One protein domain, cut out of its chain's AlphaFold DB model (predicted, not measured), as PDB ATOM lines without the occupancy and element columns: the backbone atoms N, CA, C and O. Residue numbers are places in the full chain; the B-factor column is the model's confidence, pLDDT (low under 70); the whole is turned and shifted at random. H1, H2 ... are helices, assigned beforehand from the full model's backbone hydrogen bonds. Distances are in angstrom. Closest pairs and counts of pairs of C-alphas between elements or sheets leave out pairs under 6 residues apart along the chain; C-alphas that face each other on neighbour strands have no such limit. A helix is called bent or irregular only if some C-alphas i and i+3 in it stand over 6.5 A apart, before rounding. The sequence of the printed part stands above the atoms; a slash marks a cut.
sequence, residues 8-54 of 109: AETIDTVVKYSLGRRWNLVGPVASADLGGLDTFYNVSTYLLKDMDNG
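This is residues 8 to 54 of the 109 residues of the protein "3-hydroxyacyl-CoA dehydrogenase" of Bifidobacterium dentium (strain ATCC 27534 / DSM 20436 / JCM 1195 / Bd1) (UniProt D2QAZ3). Three helices make a flat, open U: the irregular H2 forms the base, and H1 and H3 are two arms with an empty space between them. Residues 41 to 54 stick out at the H3 side. The 47 printed residues hold H1, H2 and H3 in that order and no named strand, all helix in class. The whole is loose, with a radius of gyration of the C-alphas of 12.6 A and spans of 29 by 27 by 14 A.

H2, residues 19 to 35, has a kink of 106 degrees near residue 29, and is irregular, with C-alphas 25 and 28 9.2 A apart. H1, residues 8 to 17, is close to H2 but not clearly touching; their closest C-alphas, of Val 15 and Arg 21, are 7.8 A apart. They run the same way at a steep tilt of 58 degrees. H3, residues 37 to 50, only just irregular with C-alphas 45 and 48 6.6 A apart, is close to H2 but not clearly touching; the closest C-alphas, of Ala 32 and Phe 40, are 7.2 A apart. They run opposite ways at a steep tilt of 67 degrees, only just short of about perpendicular. H1 and H3 are apart. Every O i to N i+4 pair is within hydrogen-bond range in H1, against 9 of 13 in H2 and 6 of 10 in H3.

H2 measures 11.6 A from first to last C-alpha, H1 14.3 A and H3 20.1 A. C-alpha 8 of H1 is at (188.402, 274.816, 150.219) and C-alpha 50 of H3 at (177.780, 274.245, 168.399).

The two C-alphas farthest apart, of Glu 9 and Asp 38, are 32.0 A apart. Both links are tight, the printed part has no cut, and no printed residue is under 70 in pLDDT.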
ATOM      1  N   ALA A   8     187.042 275.118 149.777       96.31
ATOM      2  CA  ALA A   8     188.402 274.816 150.219       96.31
ATOM      3  C   ALA A   8     189.302 276.064 150.206       96.31
ATOM      4  O   ALA A   8     190.024 276.313 151.172       96.31
ATOM      5  N   GLU A   9     189.208 276.875 149.147       96.06
ATOM      6  CA  GLU A   9     190.026 278.076 148.967       96.06
ATOM      7  C   GLU A   9     189.748 279.123 150.050       96.06
ATOM      8  O   GLU A   9     190.679 279.698 150.626       96.06
ATOM      9  N   THR A  10     188.475 279.336 150.380       97.56
ATOM     10  CA  THR A  10     188.043 280.253 151.437       97.56
ATOM     11  C   THR A  10     188.564 279.792 152.793       97.56
ATOM     12  O   THR A  10     189.106 280.602 153.549       97.56
ATOM     13  N   ILE A  11     188.453 278.494 153.099       96.62
ATOM     14  CA  ILE A  11     188.960 277.924 154.354       96.62
ATOM     15  C   ILE A  11     190.469 278.145 154.465       96.62
ATOM     16  O   ILE A  11     190.935 278.701 155.463       96.62
ATOM     17  N   ASP A  12     191.230 277.780 153.432       96.81
ATOM     18  CA  ASP A  12     192.684 277.937 153.438       96.81
ATOM     19  C   ASP A  12     193.100 279.408 153.546       96.81
ATOM     20  O   ASP A  12     194.052 279.726 154.260       96.81
ATOM     21  N   THR A  13     192.386 280.316 152.878       96.31
ATOM     22  CA  THR A  13     192.638 281.762 152.946       96.31
ATOM     23  C   THR A  13     192.440 282.282 154.366       96.31
ATOM     24  O   THR A  13     193.343 282.910 154.927       96.31
ATOM     25  N   VAL A  14     191.297 281.984 154.988       97.00
ATOM     26  CA  VAL A  14     191.011 282.414 156.362       97.00
ATOM     27  C   VAL A  14     192.061 281.862 157.319       97.00
ATOM     28  O   VAL A  14     192.611 282.622 158.115       97.00
ATOM     29  N   VAL A  15     192.403 280.576 157.227       97.00
ATOM     30  CA  VAL A  15     193.390 279.953 158.119       97.00
ATOM     31  C   VAL A  15     194.777 280.574 157.937       97.00
ATOM     32  O   VAL A  15     195.369 281.013 158.926       97.00
ATOM     33  N   LYS A  16     195.279 280.680 156.697       94.44
ATOM     34  CA  LYS A  16     196.616 281.225 156.394       94.44
ATOM     35  C   LYS A  16     196.777 282.661 156.879       94.44
ATOM     36  O   LYS A  16     197.817 282.997 157.439       94.44
ATOM     37  N   TYR A  17     195.757 283.501 156.704       95.06
ATOM     38  CA  TYR A  17     195.852 284.929 157.010       95.06
ATOM     39  C   TYR A  17     195.343 285.328 158.403       95.06
ATOM     40  O   TYR A  17     195.482 286.494 158.767       95.06
ATOM     41  N   SER A  18     194.816 284.397 159.211       94.38
ATOM     42  CA  SER A  18     194.343 284.688 160.574       94.38
ATOM     43  C   SER A  18     195.111 283.927 161.665       94.38
ATOM     44  O   SER A  18     196.106 284.413 162.201       94.38
ATOM     45  N   LEU A  19     194.625 282.757 162.068       94.75
ATOM     46  CA  LEU A  19     195.183 281.926 163.131       94.75
ATOM     47  C   LEU A  19     196.502 281.265 162.725       94.75
ATOM     48  O   LEU A  19     197.448 281.331 163.503       94.75
ATOM     49  N   GLY A  20     196.630 280.768 161.490       95.25
ATOM     50  CA  GLY A  20     197.873 280.168 160.997       95.25
ATOM     51  C   GLY A  20     199.057 281.135 161.053       95.25
ATOM     52  O   GLY A  20     200.129 280.774 161.531       95.25
ATOM     53  N   ARG A  21     198.847 282.404 160.670       93.44
ATOM     54  CA  ARG A  21     199.892 283.437 160.736       93.44
ATOM     55  C   ARG A  21     200.367 283.725 162.159       93.44
ATOM     56  O   ARG A  21     201.556 283.927 162.363       93.44
ATOM     57  N   ARG A  22     199.450 283.766 163.132       94.75
ATOM     58  CA  ARG A  22     199.782 284.024 164.544       94.75
ATOM     59  C   ARG A  22     200.470 282.822 165.182       94.75
ATOM     60  O   ARG A  22     201.488 282.983 165.847       94.75
ATOM     61  N   TRP A  23     199.960 281.622 164.922       96.31
ATOM     62  CA  TRP A  23     200.534 280.386 165.448       96.31
ATOM     63  C   TRP A  23     201.941 280.120 164.928       96.31
ATOM     64  O   TRP A  23     202.757 279.618 165.688       96.31
ATOM     65  N   ASN A  24     202.256 280.520 163.695       92.25
ATOM     66  CA  ASN A  24     203.617 280.413 163.173       92.25
ATOM     67  C   ASN A  24     204.647 281.241 163.964       92.25
ATOM     68  O   ASN A  24     205.827 280.938 163.901       92.25
ATOM     69  N   LEU A  25     204.232 282.301 164.667       91.56
ATOM     70  CA  LEU A  25     205.159 283.188 165.378       91.56
ATOM     71  C   LEU A  25     205.440 282.737 166.814       91.56
ATOM     72  O   LEU A  25     206.557 282.883 167.287       91.56
ATOM     73  N   VAL A  26     204.419 282.256 167.529       94.56
ATOM     74  CA  VAL A  26     204.522 281.971 168.977       94.56
ATOM     75  C   VAL A  26     203.859 280.654 169.398       94.56
ATOM     76  O   VAL A  26     203.849 280.303 170.573       94.56
ATOM     77  N   GLY A  27     203.271 279.911 168.460       96.00
ATOM     78  CA  GLY A  27     202.491 278.708 168.743       96.00
ATOM     79  C   GLY A  27     201.088 278.991 169.307       96.00
ATOM     80  O   GLY A  27     200.753 280.128 169.660       96.00
ATOM     81  N   PRO A  28     200.222 277.965 169.384       96.31
ATOM     82  CA  PRO A  28     198.824 278.135 169.777       96.31
ATOM     83  C   PRO A  28     198.641 278.474 171.261       96.31
ATOM     84  O   PRO A  28     197.750 279.253 171.587       96.31
ATOM     85  N   VAL A  29     199.488 277.941 172.149       97.38
ATOM     86  CA  VAL A  29     199.371 278.158 173.602       97.38
ATOM     87  C   VAL A  29     199.752 279.590 173.974       97.38
ATOM     88  O   VAL A  29     198.936 280.297 174.553       97.38
ATOM     89  N   ALA A  30     200.930 280.069 173.560       97.75
ATOM     90  CA  ALA A  30     201.311 281.460 173.815       97.75
ATOM     91  C   ALA A  30     200.376 282.446 173.092       97.75
ATOM     92  O   ALA A  30     200.059 283.503 173.628       97.75
ATOM     93  N   SER A  31     199.859 282.090 171.906       97.12
ATOM     94  CA  SER A  31     198.808 282.884 171.251       97.12
ATOM     95  C   SER A  31     197.533 282.991 172.098       97.12
ATOM     96  O   SER A  31     196.874 284.029 172.050       97.12
ATOM     97  N   ALA A  32     197.170 281.944 172.849       96.94
ATOM     98  CA  ALA A  32     196.017 281.966 173.746       96.94
ATOM     99  C   ALA A  32     196.271 282.843 174.978       96.94
ATOM    100  O   ALA A  32     195.420 283.667 175.312       96.94
ATOM    101  N   ASP A  33     197.460 282.750 175.583       98.00
ATOM    102  CA  ASP A  33     197.869 283.621 176.695       98.00
ATOM    103  C   ASP A  33     197.843 285.100 176.290       98.00
ATOM    104  O   ASP A  33     197.276 285.932 176.997       98.00
ATOM    105  N   LEU A  34     198.377 285.424 175.108       97.25
ATOM    106  CA  LEU A  34     198.345 286.782 174.553       97.25
ATOM    107  C   LEU A  34     196.921 287.273 174.246       97.25
ATOM    108  O   LEU A  34     196.689 288.479 174.205       97.25
ATOM    109  N   GLY A  35     195.980 286.358 174.006       95.50
ATOM    110  CA  GLY A  35     194.576 286.675 173.746       95.50
ATOM    111  C   GLY A  35     193.690 286.736 174.996       95.50
ATOM    112  O   GLY A  35     192.558 287.200 174.886       95.50
ATOM    113  N   GLY A  36     194.188 286.304 176.159       98.12
ATOM    114  CA  GLY A  36     193.455 286.278 177.427       98.12
ATOM    115  C   GLY A  36     192.683 284.976 177.651       98.12
ATOM    116  O   GLY A  36     191.677 284.697 176.995       98.12
ATOM    117  N   LEU A  37     193.128 284.174 178.621       98.44
ATOM    118  CA  LEU A  37     192.532 282.864 178.918       98.44
ATOM    119  C   LEU A  37     191.072 282.942 179.388       98.44
ATOM    120  O   LEU A  37     190.306 282.009 179.162       98.44
ATOM    121  N   ASP A  38     190.663 284.051 179.998       98.38
ATOM    122  CA  ASP A  38     189.274 284.334 180.366       98.38
ATOM    123  C   ASP A  38     188.371 284.471 179.130       98.38
ATOM    124  O   ASP A  38     187.264 283.932 179.102       98.38
ATOM    125  N   THR A  39     188.865 285.118 178.073       97.81
ATOM    126  CA  THR A  39     188.165 285.224 176.787       97.81
ATOM    127  C   THR A  39     188.015 283.850 176.146       97.81
ATOM    128  O   THR A  39     186.908 283.467 175.764       97.81
ATOM    129  N   PHE A  40     189.096 283.067 176.088       97.19
ATOM    130  CA  PHE A  40     189.045 281.695 175.573       97.19
ATOM    131  C   PHE A  40     188.093 280.812 176.383       97.19
ATOM    132  O   PHE A  40     187.302 280.072 175.794       97.19
ATOM    133  N   TYR A  41     188.119 280.916 177.714       98.06
ATOM    134  CA  TYR A  41     187.200 280.200 178.595       98.06
ATOM    135  C   TYR A  41     185.748 280.570 178.284       98.06
ATOM    136  O   TYR A  41     184.950 279.689 177.967       98.06
ATOM    137  N   ASN A  42     185.417 281.863 178.288       98.19
ATOM    138  CA  ASN A  42     184.056 282.342 178.052       98.19
ATOM    139  C   ASN A  42     183.524 281.899 176.686       98.19
ATOM    140  O   ASN A  42     182.415 281.368 176.618       98.19
ATOM    141  N   VAL A  43     184.319 282.035 175.619       97.50
ATOM    142  CA  VAL A  43     183.944 281.567 174.275       97.50
ATOM    143  C   VAL A  43     183.684 280.060 174.269       97.50
ATOM    144  O   VAL A  43     182.677 279.603 173.727       97.50
ATOM    145  N   SER A  44     184.538 279.283 174.935       96.50
ATOM    146  CA  SER A  44     184.424 277.822 174.982       96.50
ATOM    147  C   SER A  44     183.147 277.332 175.679       96.50
ATOM    148  O   SER A  44     182.628 276.278 175.314       96.50
ATOM    149  N   THR A  45     182.596 278.083 176.644       97.06
ATOM    150  CA  THR A  45     181.379 277.671 177.384       97.06
ATOM    151  C   THR A  45     180.125 277.543 176.516       97.06
ATOM    152  O   THR A  45     179.197 276.799 176.874       97.06
ATOM    153  N   TYR A  46     180.084 278.254 175.388       96.19
ATOM    154  CA  TYR A  46     178.981 278.182 174.435       96.19
ATOM    155  C   TYR A  46     179.416 277.562 173.106       96.19
ATOM    156  O   TYR A  46     178.751 276.640 172.648       96.19
ATOM    157  N   LEU A  47     180.558 277.973 172.542       97.12
ATOM    158  CA  LEU A  47     180.948 277.600 171.181       97.12
ATOM    159  C   LEU A  47     181.146 276.091 171.013       97.12
ATOM    160  O   LEU A  47     180.727 275.535 170.005       97.12
ATOM    161  N   LEU A  48     181.738 275.410 172.002       96.12
ATOM    162  CA  LEU A  48     182.035 273.975 171.896       96.12
ATOM    163  C   LEU A  48     180.783 273.103 171.719       96.12
ATOM    164  O   LEU A  48     180.896 271.985 171.231       96.12
ATOM    165  N   LYS A  49     179.603 273.594 172.116       94.25
ATOM    166  CA  LYS A  49     178.327 272.880 171.943       94.25
ATOM    167  C   LYS A  49     177.819 272.936 170.504       94.25
ATOM    168  O   LYS A  49     177.095 272.035 170.099       94.25
ATOM    169  N   ASP A  50     178.199 273.983 169.778       94.38
ATOM    170  CA  ASP A  50     177.780 274.245 168.399       94.38
ATOM    171  C   ASP A  50     178.846 273.811 167.379       94.38
ATOM    172  O   ASP A  50     178.603 273.829 166.174       94.38
ATOM    173  N   MET A  51     180.043 273.440 167.843       94.12
ATOM    174  CA  MET A  51     181.105 272.913 166.991       94.12
ATOM    175  C   MET A  51     180.837 271.458 166.604       94.12
ATOM    176  O   MET A  51     180.380 270.659 167.420       94.12
ATOM    177  N   ASP A  52     181.202 271.109 165.368       91.69
ATOM    178  CA  ASP A  52     181.207 269.722 164.907       91.69
ATOM    179  C   ASP A  52     182.079 268.852 165.831       91.69
ATOM    180  O   ASP A  52     183.252 269.150 166.075       91.69
ATOM    181  N   ASN A  53     181.478 267.785 166.359       93.31
ATOM    182  CA  ASN A  53     182.102 266.795 167.235       93.31
ATOM    183  C   ASN A  53     182.055 265.382 166.628       93.31
ATOM    184  O   ASN A  53     182.138 264.389 167.360       93.31
ATOM    185  N   GLY A  54     181.902 265.295 165.301       91.06
ATOM    186  CA  GLY A  54     181.927 264.048 164.553       91.06
ATOM    187  C   GLY A  54     183.140 263.184 164.898       91.06
ATOM    188  O   GLY A  54     184.268 263.662 165.022       91.06
TER     189      GLY A  54